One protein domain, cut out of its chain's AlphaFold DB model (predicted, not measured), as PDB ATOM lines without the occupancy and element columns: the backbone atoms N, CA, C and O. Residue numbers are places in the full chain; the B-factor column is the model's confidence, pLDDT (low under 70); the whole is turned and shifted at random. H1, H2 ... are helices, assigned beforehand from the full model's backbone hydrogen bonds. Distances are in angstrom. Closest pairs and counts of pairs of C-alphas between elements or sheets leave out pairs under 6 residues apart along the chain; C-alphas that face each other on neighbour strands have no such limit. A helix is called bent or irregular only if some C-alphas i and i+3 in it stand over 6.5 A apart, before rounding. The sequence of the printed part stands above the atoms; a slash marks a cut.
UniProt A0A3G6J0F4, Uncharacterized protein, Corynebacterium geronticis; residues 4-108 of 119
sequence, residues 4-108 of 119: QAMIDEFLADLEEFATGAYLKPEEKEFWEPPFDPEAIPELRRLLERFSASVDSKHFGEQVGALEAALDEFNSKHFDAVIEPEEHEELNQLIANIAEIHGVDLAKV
ATOM      1  N   GLN A   4      39.694  54.536  -4.182       95.69
ATOM      2  CA  GLN A   4      39.458  54.645  -5.621       95.69
ATOM      3  C   GLN A   4      40.677  55.198  -6.366       95.69
ATOM      4  O   GLN A   4      41.068  54.631  -7.374       95.69
ATOM      5  N   ALA A   5      41.308  56.256  -5.847       96.56
ATOM      6  CA  ALA A   5      42.486  56.841  -6.481       96.56
ATOM      7  C   ALA A   5      43.667  55.858  -6.548       96.56
ATOM      8  O   ALA A   5      44.390  55.865  -7.532       96.56
ATOM      9  N   MET A   6      43.832  55.001  -5.533       96.25
ATOM     10  CA  MET A   6      44.887  53.975  -5.520       96.25
ATOM     11  C   MET A   6      44.612  52.855  -6.524       96.25
ATOM     12  O   MET A   6      45.523  52.399  -7.200       96.25
ATOM     13  N   ILE A   7      43.348  52.433  -6.644       97.94
ATOM     14  CA  ILE A   7      42.924  51.467  -7.667       97.94
ATOM     15  C   ILE A   7      43.139  52.054  -9.066       97.94
ATOM     16  O   ILE A   7      43.602  51.357  -9.961       97.94
ATOM     17  N   ASP A   8      42.799  53.330  -9.261       98.19
ATOM     18  CA  ASP A   8      42.961  54.003 -10.548       98.19
ATOM     19  C   ASP A   8      44.433  54.132 -10.957       98.19
ATOM     20  O   ASP A   8      44.726  53.951 -12.132       98.19
ATOM     21  N   GLU A   9      45.331  54.417 -10.009       97.31
ATOM     22  CA  GLU A   9      46.783  54.502 -10.234       97.31
ATOM     23  C   GLU A   9      47.361  53.145 -10.655       97.31
ATOM     24  O   GLU A   9      47.884  53.033 -11.756       97.31
ATOM     25  N   PHE A  10      47.125  52.093  -9.863       97.75
ATOM     26  CA  PHE A  10      47.584  50.733 -10.171       97.75
ATOM     27  C   PHE A  10      47.118  50.244 -11.556       97.75
ATOM     28  O   PHE A  10      47.875  49.674 -12.337       97.75
ATOM     29  N   LEU A  11      45.851  50.493 -11.902       98.31
ATOM     30  CA  LEU A  11      45.312  50.080 -13.200       98.31
ATOM     31  C   LEU A  11      45.830  50.927 -14.367       98.31
ATOM     32  O   LEU A  11      45.835  50.437 -15.494       98.31
ATOM     33  N   ALA A  12      46.207  52.185 -14.124       97.62
ATOM     34  CA  ALA A  12      46.755  53.050 -15.163       97.62
ATOM     35  C   ALA A  12      48.144  52.573 -15.604       97.62
ATOM     36  O   ALA A  12      48.413  52.561 -16.805       97.62
ATOM     37  N   ASP A  13      48.973  52.118 -14.663       96.38
ATOM     38  CA  ASP A  13      50.299  51.572 -14.963       96.38
ATOM     39  C   ASP A  13      50.181  50.283 -15.796       96.38
ATOM     40  O   ASP A  13      50.786  50.156 -16.866       96.38
ATOM     41  N   LEU A  14      49.278  49.378 -15.402       97.62
ATOM     42  CA  LEU A  14      48.962  48.178 -16.184       97.62
ATOM     43  C   LEU A  14      48.402  48.499 -17.579       97.62
ATOM     44  O   LEU A  14      48.745  47.836 -18.560       97.62
ATOM     45  N   GLU A  15      47.546  49.517 -17.709       97.81
ATOM     46  CA  GLU A  15      47.017  49.953 -19.006       97.81
ATOM     47  C   GLU A  15      48.123  50.535 -19.906       97.81
ATOM     48  O   GLU A  15      48.144  50.282 -21.116       97.81
ATOM     49  N   GLU A  16      49.075  51.278 -19.339       96.56
ATOM     50  CA  GLU A  16      50.243  51.774 -20.065       96.56
ATOM     51  C   GLU A  16      51.097  50.619 -20.612       96.56
ATOM     52  O   GLU A  16      51.497  50.669 -21.784       96.56
ATOM     53  N   PHE A  17      51.290  49.549 -19.833       94.62
ATOM     54  CA  PHE A  17      51.970  48.335 -20.289       94.62
ATOM     55  C   PHE A  17      51.186  47.585 -21.367       94.62
ATOM     56  O   PHE A  17      51.739  47.294 -22.429       94.62
ATOM     57  N   ALA A  18      49.889  47.353 -21.159       96.38
ATOM     58  CA  ALA A  18      49.028  46.619 -22.089       96.38
ATOM     59  C   ALA A  18      48.855  47.325 -23.442       96.38
ATOM     60  O   ALA A  18      48.648  46.689 -24.473       96.38
ATOM     61  N   THR A  19      48.926  48.657 -23.464       96.31
ATOM     62  CA  THR A  19      48.752  49.457 -24.689       96.31
ATOM     63  C   THR A  19      50.074  49.923 -25.300       96.31
ATOM     64  O   THR A  19      50.097  50.452 -26.425       96.31
ATOM     65  N   GLY A  20      51.174  49.771 -24.559       96.19
ATOM     66  CA  GLY A  20      52.484  50.297 -24.907       96.19
ATOM     67  C   GLY A  20      52.453  51.818 -25.037       96.19
ATOM     68  O   GLY A  20      53.010  52.355 -25.993       96.19
ATOM     69  N   ALA A  21      51.712  52.541 -24.191       95.62
ATOM     70  CA  ALA A  21      51.543  53.996 -24.329       95.62
ATOM     71  C   ALA A  21      52.880  54.764 -24.255       95.62
ATOM     72  O   ALA A  21      53.018  55.813 -24.889       95.62
ATOM     73  N   TYR A  22      53.880  54.181 -23.588       93.81
ATOM     74  CA  TYR A  22      55.264  54.654 -23.524       93.81
ATOM     75  C   TYR A  22      56.069  54.473 -24.824       93.81
ATOM     76  O   TYR A  22      57.117  55.104 -24.990       93.81
ATOM     77  N   LEU A  23      55.614  53.624 -25.752       96.06
ATOM     78  CA  LEU A  23      56.324  53.312 -26.994       96.06
ATOM     79  C   LEU A  23      56.031  54.330 -28.098       96.06
ATOM     80  O   LEU A  23      54.892  54.757 -28.318       96.06
ATOM     81  N   LYS A  24      57.060  54.645 -28.884       95.69
ATOM     82  CA  LYS A  24      56.911  55.403 -30.130       95.69
ATOM     83  C   LYS A  24      56.206  54.564 -31.201       95.69
ATOM     84  O   LYS A  24      56.278  53.336 -31.167       95.69
ATOM     85  N   PRO A  25      55.575  55.195 -32.210       93.75
ATOM     86  CA  PRO A  25      54.892  54.469 -33.280       93.75
ATOM     87  C   PRO A  25      55.768  53.429 -33.989       93.75
ATOM     88  O   PRO A  25      55.294  52.336 -34.276       93.75
ATOM     89  N   GLU A  26      57.041  53.745 -34.237       93.88
ATOM     90  CA  GLU A  26      58.001  52.820 -34.848       93.88
ATOM     91  C   GLU A  26      58.372  51.631 -33.947       93.88
ATOM     92  O   GLU A  26      58.690  50.557 -34.447       93.88
ATOM     93  N   GLU A  27      58.298  51.791 -32.624       94.00
ATOM     94  CA  GLU A  27      58.543  50.711 -31.658       94.00
ATOM     95  C   GLU A  27      57.331  49.771 -31.564       94.00
ATOM     96  O   GLU A  27      57.492  48.603 -31.221       94.00
ATOM     97  N   LYS A  28      56.131  50.240 -31.945       93.00
ATOM     98  CA  LYS A  28      54.896  49.439 -31.953       93.00
ATOM     99  C   LYS A  28      54.732  48.522 -33.168       93.00
ATOM    100  O   LYS A  28      53.856  47.668 -33.147       93.00
ATOM    101  N   GLU A  29      55.531  48.679 -34.228       91.44
ATOM    102  CA  GLU A  29      55.335  47.946 -35.496       91.44
ATOM    103  C   GLU A  29      55.457  46.418 -35.340       91.44
ATOM    104  O   GLU A  29      54.760  45.671 -36.024       91.44
ATOM    105  N   PHE A  30      56.306  45.962 -34.414       92.00
ATOM    106  CA  PHE A  30      56.549  44.541 -34.127       92.00
ATOM    107  C   PHE A  30      56.382  44.199 -32.645       92.00
ATOM    108  O   PHE A  30      56.862  43.162 -32.192       92.00
ATOM    109  N   TRP A  31      55.762  45.098 -31.885       95.38
ATOM    110  CA  TRP A  31      55.508  44.895 -30.469       95.38
ATOM    111  C   TRP A  31      54.180  44.168 -30.286       95.38
ATOM    112  O   TRP A  31      53.172  44.534 -30.891       95.38
ATOM    113  N   GLU A  32      54.197  43.153 -29.435       94.50
ATOM    114  CA  GLU A  32      53.003  42.471 -28.962       94.50
ATOM    115  C   GLU A  32      52.795  42.854 -27.496       94.50
ATOM    116  O   GLU A  32      53.775  42.926 -26.744       94.50
ATOM    117  N   PRO A  33      51.552  43.144 -27.087       95.06
ATOM    118  CA  PRO A  33      51.275  43.476 -25.704       95.06
ATOM    119  C   PRO A  33      51.528  42.266 -24.796       95.06
ATOM    120  O   PRO A  33      51.325  41.130 -25.236       95.06
ATOM    121  N   PRO A  34      51.940  42.490 -23.535       94.31
ATOM    122  CA  PRO A  34      52.161  41.399 -22.584       94.31
ATOM    123  C   PRO A  34      50.867  40.618 -22.301       94.31
ATOM    124  O   PRO A  34      50.891  39.399 -22.165       94.31
ATOM    125  N   PHE A  35      49.723  41.309 -22.306       96.62
ATOM    126  CA  PHE A  35      48.389  40.742 -22.133       96.62
ATOM    127  C   PHE A  35      47.331  41.581 -22.869       96.62
ATOM    128  O   PHE A  35      47.606  42.683 -23.346       96.62
ATOM    129  N   ASP A  36      46.105  41.064 -22.977       96.50
ATOM    130  CA  ASP A  36      44.996  41.771 -23.626       96.50
ATOM    131  C   ASP A  36      44.501  42.951 -22.755       96.50
ATOM    132  O   ASP A  36      44.059  42.722 -21.625       96.50
ATOM    133  N   PRO A  37      44.497  44.208 -23.253       95.88
ATOM    134  CA  PRO A  37      43.965  45.357 -22.516       95.88
ATOM    135  C   PRO A  37      42.513  45.193 -22.035       95.88
ATOM    136  O   PRO A  37      42.102  45.859 -21.081       95.88
ATOM    137  N   GLU A  38      41.718  44.307 -22.649       95.44
ATOM    138  CA  GLU A  38      40.362  43.983 -22.185       95.44
ATOM    139  C   GLU A  38      40.328  43.307 -20.796       95.44
ATOM    140  O   GLU A  38      39.264  43.260 -20.165       95.44
ATOM    141  N   ALA A  39      41.475  42.859 -20.271       97.81
ATOM    142  CA  ALA A  39      41.622  42.364 -18.902       97.81
ATOM    143  C   ALA A  39      41.485  43.480 -17.842       97.81
ATOM    144  O   ALA A  39      40.942  43.243 -16.757       97.81
ATOM    145  N   ILE A  40      41.891  44.720 -18.155       98.12
ATOM    146  CA  ILE A  40      41.923  45.845 -17.198       98.12
ATOM    147  C   ILE A  40      40.531  46.168 -16.620       98.12
ATOM    148  O   ILE A  40      40.390  46.258 -15.394       98.12
ATOM    149  N   PRO A  41      39.451  46.287 -17.424       98.31
ATOM    150  CA  PRO A  41      38.109  46.485 -16.881       98.31
ATOM    151  C   PRO A  41      37.612  45.344 -15.987       98.31
ATOM    152  O   PRO A  41      36.735  45.572 -15.152       98.31
ATOM    153  N   GLU A  42      38.084  44.110 -16.179       98.19
ATOM    154  CA  GLU A  42      37.721  42.982 -15.320       98.19
ATOM    155  C   GLU A  42      38.444  43.048 -13.975       98.19
ATOM    156  O   GLU A  42      37.763  43.013 -12.945       98.19
ATOM    157  N   LEU A  43      39.764  43.261 -13.980       98.62
ATOM    158  CA  LEU A  43      40.560  43.468 -12.767       98.62
ATOM    159  C   LEU A  43      40.015  44.628 -11.927       98.62
ATOM    160  O   LEU A  43      39.774  44.480 -10.727       98.62
ATOM    161  N   ARG A  44      39.685  45.748 -12.581       98.62
ATOM    162  CA  ARG A  44      39.023  46.899 -11.952       98.62
ATOM    163  C   ARG A  44      37.801  46.499 -11.139       98.62
ATOM    164  O   ARG A  44      37.674  46.880  -9.979       98.62
ATOM    165  N   ARG A  45      36.898  45.709 -11.729       98.56
ATOM    166  CA  ARG A  45      35.664  45.283 -11.053       98.56
ATOM    167  C   ARG A  45      35.951  44.424  -9.825       98.56
ATOM    168  O   ARG A  45      35.179  44.488  -8.871       98.56
ATOM    169  N   LEU A  46      37.011  43.615  -9.840       98.62
ATOM    170  CA  LEU A  46      37.409  42.800  -8.689       98.62
ATOM    171  C   LEU A  46      37.889  43.686  -7.534       98.62
ATOM    172  O   LEU A  46      37.370  43.558  -6.422       98.62
ATOM    173  N   LEU A  47      38.792  44.627  -7.820       98.44
ATOM    174  CA  LEU A  47      39.360  45.545  -6.829       98.44
ATOM    175  C   LEU A  47      38.311  46.515  -6.265       98.44
ATOM    176  O   LEU A  47      38.213  46.692  -5.049       98.44
ATOM    177  N   GLU A  48      37.463  47.089  -7.121       98.06
ATOM    178  CA  GLU A  48      36.376  47.981  -6.699       98.06
ATOM    179  C   GLU A  48      35.333  47.236  -5.860       98.06
ATOM    180  O   GLU A  48      34.873  47.749  -4.836       98.06
ATOM    181  N   ARG A  49      34.982  45.997  -6.239       98.00
ATOM    182  CA  ARG A  49      34.068  45.161  -5.448       98.00
ATOM    183  C   ARG A  49      34.663  44.832  -4.086       98.00
ATOM    184  O   ARG A  49      33.939  44.918  -3.095       98.00
ATOM    185  N   PHE A  50      35.944  44.471  -4.030       98.00
ATOM    186  CA  PHE A  50      36.642  44.244  -2.768       98.00
ATOM    187  C   PHE A  50      36.581  45.498  -1.897       98.00
ATOM    188  O   PHE A  50      35.984  45.439  -0.822       98.00
ATOM    189  N   SER A  51      37.072  46.634  -2.403       96.81
ATOM    190  CA  SER A  51      37.109  47.913  -1.685       96.81
ATOM    191  C   SER A  51      35.732  48.342  -1.166       96.81
ATOM    192  O   SER A  51      35.598  48.722  -0.005       96.81
ATOM    193  N   ALA A  52      34.681  48.208  -1.982       95.88
ATOM    194  CA  ALA A  52      33.317  48.552  -1.586       95.88
ATOM    195  C   ALA A  52      32.715  47.595  -0.541       95.88
ATOM    196  O   ALA A  52      31.770  47.965   0.158       95.88
ATOM    197  N   SER A  53      33.224  46.365  -0.448       95.00
ATOM    198  CA  SER A  53      32.702  45.328   0.448       95.00
ATOM    199  C   SER A  53      33.391  45.272   1.811       95.00
ATOM    200  O   SER A  53      32.902  44.556   2.683       95.00
ATOM    201  N   VAL A  54      34.494  46.006   2.008       95.19
ATOM    202  CA  VAL A  54      35.362  45.886   3.187       95.19
ATOM    203  C   VAL A  54      34.594  46.011   4.505       95.19
ATOM    204  O   VAL A  54      34.010  47.049   4.823       95.19
ATOM    205  N   ASP A  55      34.686  44.956   5.317       94.81
ATOM    206  CA  ASP A  55      34.251  44.915   6.708       94.81
ATOM    207  C   ASP A  55      35.425  44.476   7.584       94.81
ATOM    208  O   ASP A  55      35.913  43.352   7.488       94.81
ATOM    209  N   SER A  56      35.834  45.349   8.506       93.19
ATOM    210  CA  SER A  56      36.924  45.090   9.451       93.19
ATOM    211  C   SER A  56      36.828  43.764  10.217       93.19
ATOM    212  O   SER A  56      37.855  43.205  10.592       93.19
ATOM    213  N   LYS A  57      35.619  43.234  10.450       94.06
ATOM    214  CA  LYS A  57      35.419  41.958  11.160       94.06
ATOM    215  C   LYS A  57      35.662  40.733  10.284       94.06
ATOM    216  O   LYS A  57      35.985  39.677  10.819       94.06
ATOM    217  N   HIS A  58      35.487  40.885   8.977       96.06
ATOM    218  CA  HIS A  58      35.565  39.816   7.983       96.06
ATOM    219  C   HIS A  58      36.721  40.028   7.000       96.06
ATOM    220  O   HIS A  58      36.826  39.310   6.011       96.06
ATOM    221  N   PHE A  59      37.612  40.985   7.274       96.56
ATOM    222  CA  PHE A  59      38.641  41.411   6.332       96.56
ATOM    223  C   PHE A  59      39.512  40.257   5.828       96.56
ATOM    224  O   PHE A  59      39.734  40.147   4.632       96.56
ATOM    225  N   GLY A  60      39.942  39.344   6.706       95.94
ATOM    226  CA  GLY A  60      40.731  38.178   6.284       95.94
ATOM    227  C   GLY A  60      39.984  37.234   5.336       95.94
ATOM    228  O   GLY A  60      40.555  36.779   4.352       95.94
ATOM    229  N   GLU A  61      38.690  36.998   5.571       96.94
ATOM    230  CA  GLU A  61      37.843  36.212   4.659       96.94
ATOM    231  C   GLU A  61      37.682  36.925   3.305       96.94
ATOM    232  O   GLU A  61      37.675  36.283   2.259       96.94
ATOM    233  N   GLN A  62      37.586  38.257   3.320       97.62
ATOM    234  CA  GLN A  62      37.473  39.083   2.117       97.62
ATOM    235  C   GLN A  62      38.773  39.126   1.311       97.62
ATOM    236  O   GLN A  62      38.710  39.084   0.086       97.62
ATOM    237  N   VAL A  63      39.930  39.170   1.981       97.69
ATOM    238  CA  VAL A  63      41.251  39.064   1.345       97.69
ATOM    239  C   VAL A  63      41.400  37.699   0.677       97.69
ATOM    240  O   VAL A  63      41.678  37.658  -0.512       97.69
ATOM    241  N   GLY A  64      41.101  36.597   1.372       97.06
ATOM    242  CA  GLY A  64      41.174  35.262   0.760       97.06
ATOM    243  C   GLY A  64      40.183  35.059  -0.397       97.06
ATOM    244  O   GLY A  64      40.469  34.358  -1.362       97.06
ATOM    245  N   ALA A  65      39.007  35.695  -0.345       97.75
ATOM    246  CA  ALA A  65      38.066  35.673  -1.465       97.75
ATOM    247  C   ALA A  65      38.541  36.522  -2.658       97.75
ATOM    248  O   ALA A  65      38.220  36.191  -3.800       97.75
ATOM    249  N   LEU A  66      39.266  37.618  -2.402       98.38
ATOM    250  CA  LEU A  66      39.906  38.411  -3.446       98.38
ATOM    251  C   LEU A  66      41.052  37.626  -4.087       98.38
ATOM    252  O   LEU A  66      41.064  37.541  -5.304       98.38
ATOM    253  N   GLU A  67      41.931  37.013  -3.292       97.88
ATOM    254  CA  GLU A  67      43.041  36.162  -3.752       97.88
ATOM    255  C   GLU A  67      42.543  35.108  -4.747       97.88
ATOM    256  O   GLU A  67      42.910  35.135  -5.914       97.88
ATOM    257  N   ALA A  68      41.562  34.292  -4.348       97.94
ATOM    258  CA  ALA A  68      40.993  33.272  -5.229       97.94
ATOM    259  C   ALA A  68      40.361  33.850  -6.513       97.94
ATOM    260  O   ALA A  68      40.360  33.201  -7.559       97.94
ATOM    261  N   ALA A  69      39.790  35.056  -6.445       98.44
ATOM    262  CA  ALA A  69      39.221  35.718  -7.614       98.44
ATOM    263  C   ALA A  69      40.296  36.304  -8.541       98.44
ATOM    264  O   ALA A  69      40.074  36.330  -9.751       98.44
ATOM    265  N   LEU A  70      41.418  36.776  -7.990       98.25
ATOM    266  CA  LEU A  70      42.576  37.245  -8.746       98.25
ATOM    267  C   LEU A  70      43.307  36.071  -9.397       98.25
ATOM    268  O   LEU A  70      43.612  36.176 -10.577       98.25
ATOM    269  N   ASP A  71      43.463  34.939  -8.710       97.69
ATOM    270  CA  ASP A  71      44.019  33.709  -9.291       97.69
ATOM    271  C   ASP A  71      43.176  33.216 -10.476       97.69
ATOM    272  O   ASP A  71      43.688  32.930 -11.558       97.69
ATOM    273  N   GLU A  72      41.849  33.142 -10.304       98.44
ATOM    274  CA  GLU A  72      40.948  32.729 -11.387       98.44
ATOM    275  C   GLU A  72      40.983  33.720 -12.558       98.44
ATOM    276  O   GLU A  72      40.905  33.319 -13.722       98.44
ATOM    277  N   PHE A  73      41.064  35.017 -12.261       98.50
ATOM    278  CA  PHE A  73      41.211  36.063 -13.266       98.50
ATOM    279  C   PHE A  73      42.528  35.916 -14.026       98.50
ATOM    280  O   PHE A  73      42.503  35.820 -15.250       98.50
ATOM    281  N   ASN A  74      43.654  35.843 -13.322       97.69
ATOM    282  CA  ASN A  74      44.972  35.822 -13.937       97.69
ATOM    283  C   ASN A  74      45.152  34.563 -14.791       97.69
ATOM    284  O   ASN A  74      45.546  34.661 -15.949       97.69
ATOM    285  N   SER A  75      44.684  33.407 -14.308       97.81
ATOM    286  CA  SER A  75      44.718  32.151 -15.067       97.81
ATOM    287  C   SER A  75      43.913  32.208 -16.375       97.81
ATOM    288  O   SER A  75      44.322  31.638 -17.390       97.81
ATOM    289  N   LYS A  76      42.784  32.938 -16.414       97.75
ATOM    290  CA  LYS A  76      42.029  33.177 -17.667       97.75
ATOM    291  C   LYS A  76      42.806  34.022 -18.670       97.75
ATOM    292  O   LYS A  76      42.577  33.878 -19.870       97.75
ATOM    293  N   HIS A  77      43.700  34.871 -18.176       97.31
ATOM    294  CA  HIS A  77      44.578  35.737 -18.956       97.31
ATOM    295  C   HIS A  77      46.005  35.176 -19.049       97.31
ATOM    296  O   HIS A  77      46.950  35.926 -19.256       97.31
ATOM    297  N   PHE A  78      46.146  33.847 -18.948       96.50
ATOM    298  CA  PHE A  78      47.411  33.116 -19.106       96.50
ATOM    299  C   PHE A  78      48.508  33.517 -18.113       96.50
ATOM    300  O   PHE A  78      49.687  33.427 -18.441       96.50
ATOM    301  N   ASP A  79      48.101  33.938 -16.917       96.12
ATOM    302  CA  ASP A  79      48.974  34.357 -15.820       96.12
ATOM    303  C   ASP A  79      49.891  35.541 -16.184       96.12
ATOM    304  O   ASP A  79      50.979  35.674 -15.640       96.12
ATOM    305  N   ALA A  80      49.449  36.389 -17.122       96.38
ATOM    306  CA  ALA A  80      50.248  37.475 -17.697       96.38
ATOM    307  C   ALA A  80      49.841  38.884 -17.228       96.38
ATOM    308  O   ALA A  80      50.409  39.859 -17.703       96.38
ATOM    309  N   VAL A  81      48.807  39.022 -16.386       97.44
ATOM    310  CA  VAL A  81      48.317  40.345 -15.935       97.44
ATOM    311  C   VAL A  81      48.830  40.695 -14.543       97.44
ATOM    312  O   VAL A  81      49.080  41.860 -14.258       97.44
ATOM    313  N   ILE A  82      48.899  39.702 -13.660       97.00
ATOM    314  CA  ILE A  82      49.426  39.818 -12.301       97.00
ATOM    315  C   ILE A  82      50.661  38.923 -12.255       97.00
ATOM    316  O   ILE A  82      50.537  37.706 -12.107       97.00
ATOM    317  N   GLU A  83      51.828  39.514 -12.462       94.06
ATOM    318  CA  GLU A  83      53.124  38.848 -12.378       94.06
ATOM    319  C   GLU A  83      53.758  39.144 -10.998       94.06
ATOM    320  O   GLU A  83      53.194  39.912 -10.204       94.06
ATOM    321  N   PRO A  84      54.899  38.519 -10.640       93.62
ATOM    322  CA  PRO A  84      55.576  38.799  -9.374       93.62
ATOM    323  C   PRO A  84      55.834  40.292  -9.124       93.62
ATOM    324  O   PRO A  84      55.824  40.733  -7.976       93.62
ATOM    325  N   GLU A  85      56.021  41.076 -10.184       91.25
ATOM    326  CA  GLU A  85      56.186  42.526 -10.147       91.25
ATOM    327  C   GLU A  85      54.958  43.253  -9.560       91.25
ATOM    328  O   GLU A  85      55.120  44.167  -8.751       91.25
ATOM    329  N   GLU A  86      53.731  42.829  -9.880       95.75
ATOM    330  CA  GLU A  86      52.495  43.443  -9.369       95.75
ATOM    331  C   GLU A  86      52.126  42.997  -7.945       95.75
ATOM    332  O   GLU A  86      51.279  43.621  -7.293       95.75
ATOM    333  N   HIS A  87      52.722  41.917  -7.432       95.44
ATOM    334  CA  HIS A  87      52.373  41.347  -6.126       95.44
ATOM    335  C   HIS A  87      52.598  42.331  -4.970       95.44
ATOM    336  O   HIS A  87      51.738  42.464  -4.087       95.44
ATOM    337  N   GLU A  88      53.733  43.039  -4.967       94.62
ATOM    338  CA  GLU A  88      54.054  44.024  -3.929       94.62
ATOM    339  C   GLU A  88      53.064  45.197  -3.968       94.62
ATOM    340  O   GLU A  88      52.525  45.603  -2.930       94.62
ATOM    341  N   GLU A  89      52.741  45.691  -5.164       95.56
ATOM    342  CA  GLU A  89      51.791  46.787  -5.350       95.56
ATOM    343  C   GLU A  89      50.369  46.400  -4.928       95.56
ATOM    344  O   GLU A  89      49.696  47.171  -4.235       95.56
ATOM    345  N   LEU A  90      49.921  45.182  -5.249       97.44
ATOM    346  CA  LEU A  90      48.631  44.655  -4.795       97.44
ATOM    347  C   LEU A  90      48.580  44.511  -3.272       97.44
ATOM    348  O   LEU A  90      47.599  44.927  -2.643       97.44
ATOM    349  N   ASN A  91      49.637  43.981  -2.653       97.19
ATOM    350  CA  ASN A  91      49.748  43.917  -1.197       97.19
ATOM    351  C   ASN A  91      49.680  45.318  -0.572       97.19
ATOM    352  O   ASN A  91      48.947  45.528   0.402       97.19
ATOM    353  N   GLN A  92      50.381  46.297  -1.148       96.69
ATOM    354  CA  GLN A  92      50.372  47.678  -0.674       96.69
ATOM    355  C   GLN A  92      48.998  48.343  -0.855       96.69
ATOM    356  O   GLN A  92      48.528  49.048   0.046       96.69
ATOM    357  N   LEU A  93      48.309  48.089  -1.971       97.62
ATOM    358  CA  LEU A  93      46.944  48.551  -2.221       97.62
ATOM    359  C   LEU A  93      45.976  48.010  -1.163       97.62
ATOM    360  O   LEU A  93      45.222  48.777  -0.554       97.62
ATOM    361  N   ILE A  94      46.017  46.701  -0.899       97.56
ATOM    362  CA  ILE A  94      45.186  46.048   0.121       97.56
ATOM    363  C   ILE A  94      45.511  46.604   1.511       97.56
ATOM    364  O   ILE A  94      44.588  46.873   2.284       97.56
ATOM    365  N   ALA A  95      46.790  46.837   1.818       97.25
ATOM    366  CA  ALA A  95      47.206  47.413   3.089       97.25
ATOM    367  C   ALA A  95      46.661  48.835   3.293       97.25
ATOM    368  O   ALA A  95      46.126  49.153   4.357       97.25
ATOM    369  N   ASN A  96      46.711  49.670   2.256       97.12
ATOM    370  CA  ASN A  96      46.166  51.025   2.313       97.12
ATOM    371  C   ASN A  96      44.634  51.019   2.457       97.12
ATOM    372  O   ASN A  96      44.066  51.829   3.194       97.12
ATOM    373  N   ILE A  97      43.940  50.092   1.784       96.06
ATOM    374  CA  ILE A  97      42.496  49.889   1.965       96.06
ATOM    375  C   ILE A  97      42.200  49.453   3.409       96.06
ATOM    376  O   ILE A  97      41.285  49.986   4.037       96.06
ATOM    377  N   ALA A  98      42.989  48.539   3.971       96.44
ATOM    378  CA  ALA A  98      42.857  48.103   5.357       96.44
ATOM    379  C   ALA A  98      42.982  49.284   6.340       96.44
ATOM    380  O   ALA A  98      42.143  49.435   7.233       96.44
ATOM    381  N   GLU A  99      43.971  50.161   6.135       95.88
ATOM    382  CA  GLU A  99      44.189  51.361   6.954       95.88
ATOM    383  C   GLU A  99      42.984  52.313   6.916       95.88
ATOM    384  O   GLU A  99      42.499  52.740   7.968       95.88
ATOM    385  N   ILE A 100      42.437  52.589   5.724       94.75
ATOM    386  CA  ILE A 100      41.247  53.443   5.549       94.75
ATOM    387  C   ILE A 100      40.053  52.918   6.362       94.75
ATOM    388  O   ILE A 100      39.260  53.706   6.884       94.75
ATOM    389  N   HIS A 101      39.935  51.597   6.497       93.81
ATOM    390  CA  HIS A 101      38.846  50.930   7.211       93.81
ATOM    391  C   HIS A 101      39.187  50.575   8.671       93.81
ATOM    392  O   HIS A 101      38.373  49.951   9.356       93.81
ATOM    393  N   GLY A 102      40.353  50.995   9.176       95.19
ATOM    394  CA  GLY A 102      40.773  50.773  10.561       95.19
ATOM    395  C   GLY A 102      41.066  49.308  10.898       95.19
ATOM    396  O   GLY A 102      40.858  48.884  12.037       95.19
ATOM    397  N   VAL A 103      41.505  48.528   9.911       96.88
ATOM    398  CA  VAL A 103      41.858  47.118  10.077       96.88
ATOM    399  C   VAL A 103      43.292  46.987  10.581       96.88
ATOM    400  O   VAL A 103      44.223  47.579  10.047       96.88
ATOM    401  N   ASP A 104      43.470  46.162  11.608       95.25
ATOM    402  CA  ASP A 104      44.781  45.773  12.122       95.25
ATOM    403  C   ASP A 104      45.299  44.553  11.346       95.25
ATOM    404  O   ASP A 104      44.966  43.410  11.676       95.25
ATOM    405  N   LEU A 105      46.093  44.801  10.301       95.69
ATOM    406  CA  LEU A 105      46.638  43.763   9.417       95.69
ATOM    407  C   LEU A 105      47.483  42.721  10.155       95.69
ATOM    408  O   LEU A 105      47.511  41.570   9.736       95.69
ATOM    409  N   ALA A 106      48.088  43.063  11.299       93.12
ATOM    410  CA  ALA A 106      48.845  42.097  12.098       93.12
ATOM    411  C   ALA A 106      47.970  40.949  12.644       93.12
ATOM    412  O   ALA A 106      48.490  39.946  13.132       93.12
ATOM    413  N   LYS A 107      46.638  41.091  12.589       93.81
ATOM    414  CA  LYS A 107      45.660  40.063  12.975       93.81
ATOM    415  C   LYS A 107      45.030  39.337  11.785       93.81
ATOM    416  O   LYS A 107      44.184  38.471  11.996       93.81
ATOM    417  N   VAL A 108      45.401  39.691  10.558       95.38
ATOM    418  CA  VAL A 108      44.836  39.129   9.330       95.38
ATOM    419  C   VAL A 108      45.767  38.035   8.828       95.38
ATOM    420  O   VAL A 108      46.796  38.312   8.232       95.38
TER     421      VAL A 108
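This is residues 4 to 108 of the 119 residues of an uncharacterized protein of Corynebacterium geronticis (UniProt A0A3G6J0F4). Four long helices run up and down side by side, each turning back on the one before: H1 and H2 make one helical hairpin, H2 and H3 a second, with H2 at the corner between H1 and H3, and H4 lies along the open side opposite H2, loosely closing the four into a bundle. At the end where H1 stops and H2 starts, the long link of residues 20 to 36 loops out beyond the helices and makes part of the length. The printed part has 105 residues with four named helices, in the order H1, H2, H3, H4, and no named strand; the class is all helix. The whole is only just compact, close to loose, with a radius of gyration of the C-alphas of 15.3 A, and the C-alphas span 52 by 25 by 21 A.

Find C-alpha 4 at (39.458, 54.645, -5.621), where the printed part begins; from there H1, residues 4 to 19, runs 21.8 A to C-alpha 19 at (48.752, 49.457, -24.689). Read on through residues 20 to 36, which hold no named element, to H2, residues 37 to 53, 25.6 A from first to last C-alpha. H2 is neither bent nor irregular, but only just: C-alphas 38 and 41 are 6.3 A apart. H3 comes next, residues 59 to 76, the longest helix by residues, with 25.6 A between its end C-alphas. H4, residues 84 to 100, covers 25.3 A and ends at C-alpha 100, printed at (41.247, 53.443, 5.549). It is irregular, but only just: C-alphas 85 and 88 are 6.7 A apart, and its line is a rough one.

Begin with H1, H2 and H4, which form a bundle, three helices set side by side. H1 and H2 are a helical hairpin and touch, with Ala 18 and Pro 37 as their closest C-alphas at 5.2 A. Their lines stand at a shallow tilt of 14 degrees, opposite ways. H1 and H4 only just touch, with 3 pairs of C-alphas within 8 A, through residues 6 to 10 of H1 and residues 89 to 93 of H4 alone. The closest C-alphas of these two are those of Met 6 and Leu 93, 6.7 A apart, and the helices run opposite ways at a shallow tilt of 16 degrees. H2 and H4 are close but not clearly touching, with the C-alphas of Ser 51 and Ile 97 closest at 6.8 A, and run the same way at a shallow tilt of 29 degrees. Now look to H3, which touches H2 and forms a helical hairpin with it. Their closest C-alphas, those of Phe 50 and Leu 66, are 6.7 A apart, at a shallow tilt of 11 degrees, opposite ways; H2 touches H3 with residues 43 to 50 alone. H3 and H4 are close but not clearly touching, Phe 59 and Ala 98 being closest with C-alphas 8.0 A apart. H1 and H3 are apart. On the backbone, every O i to N i+4 pair is within hydrogen-bond range in H1 and H3, against 11 of 13 in H2 and 11 of 13 in H4.

Look for the two C-alphas farthest apart at Glu 26, in the long link, and Lys 57, in the tight link from H2 to H3: they are 52.4 A apart. The link from H1 to H2 is long, with 17 residues, and its C-alphas lie 14 to 30 A from the mean of the C-alphas; the link from H3 to H4 is short. The printed part runs from 4 to 108 with no cut, and its first and last C-alphas are 22.2 A apart. The mean pLDDT of the printed part is 96.3, and no printed residue is under 70.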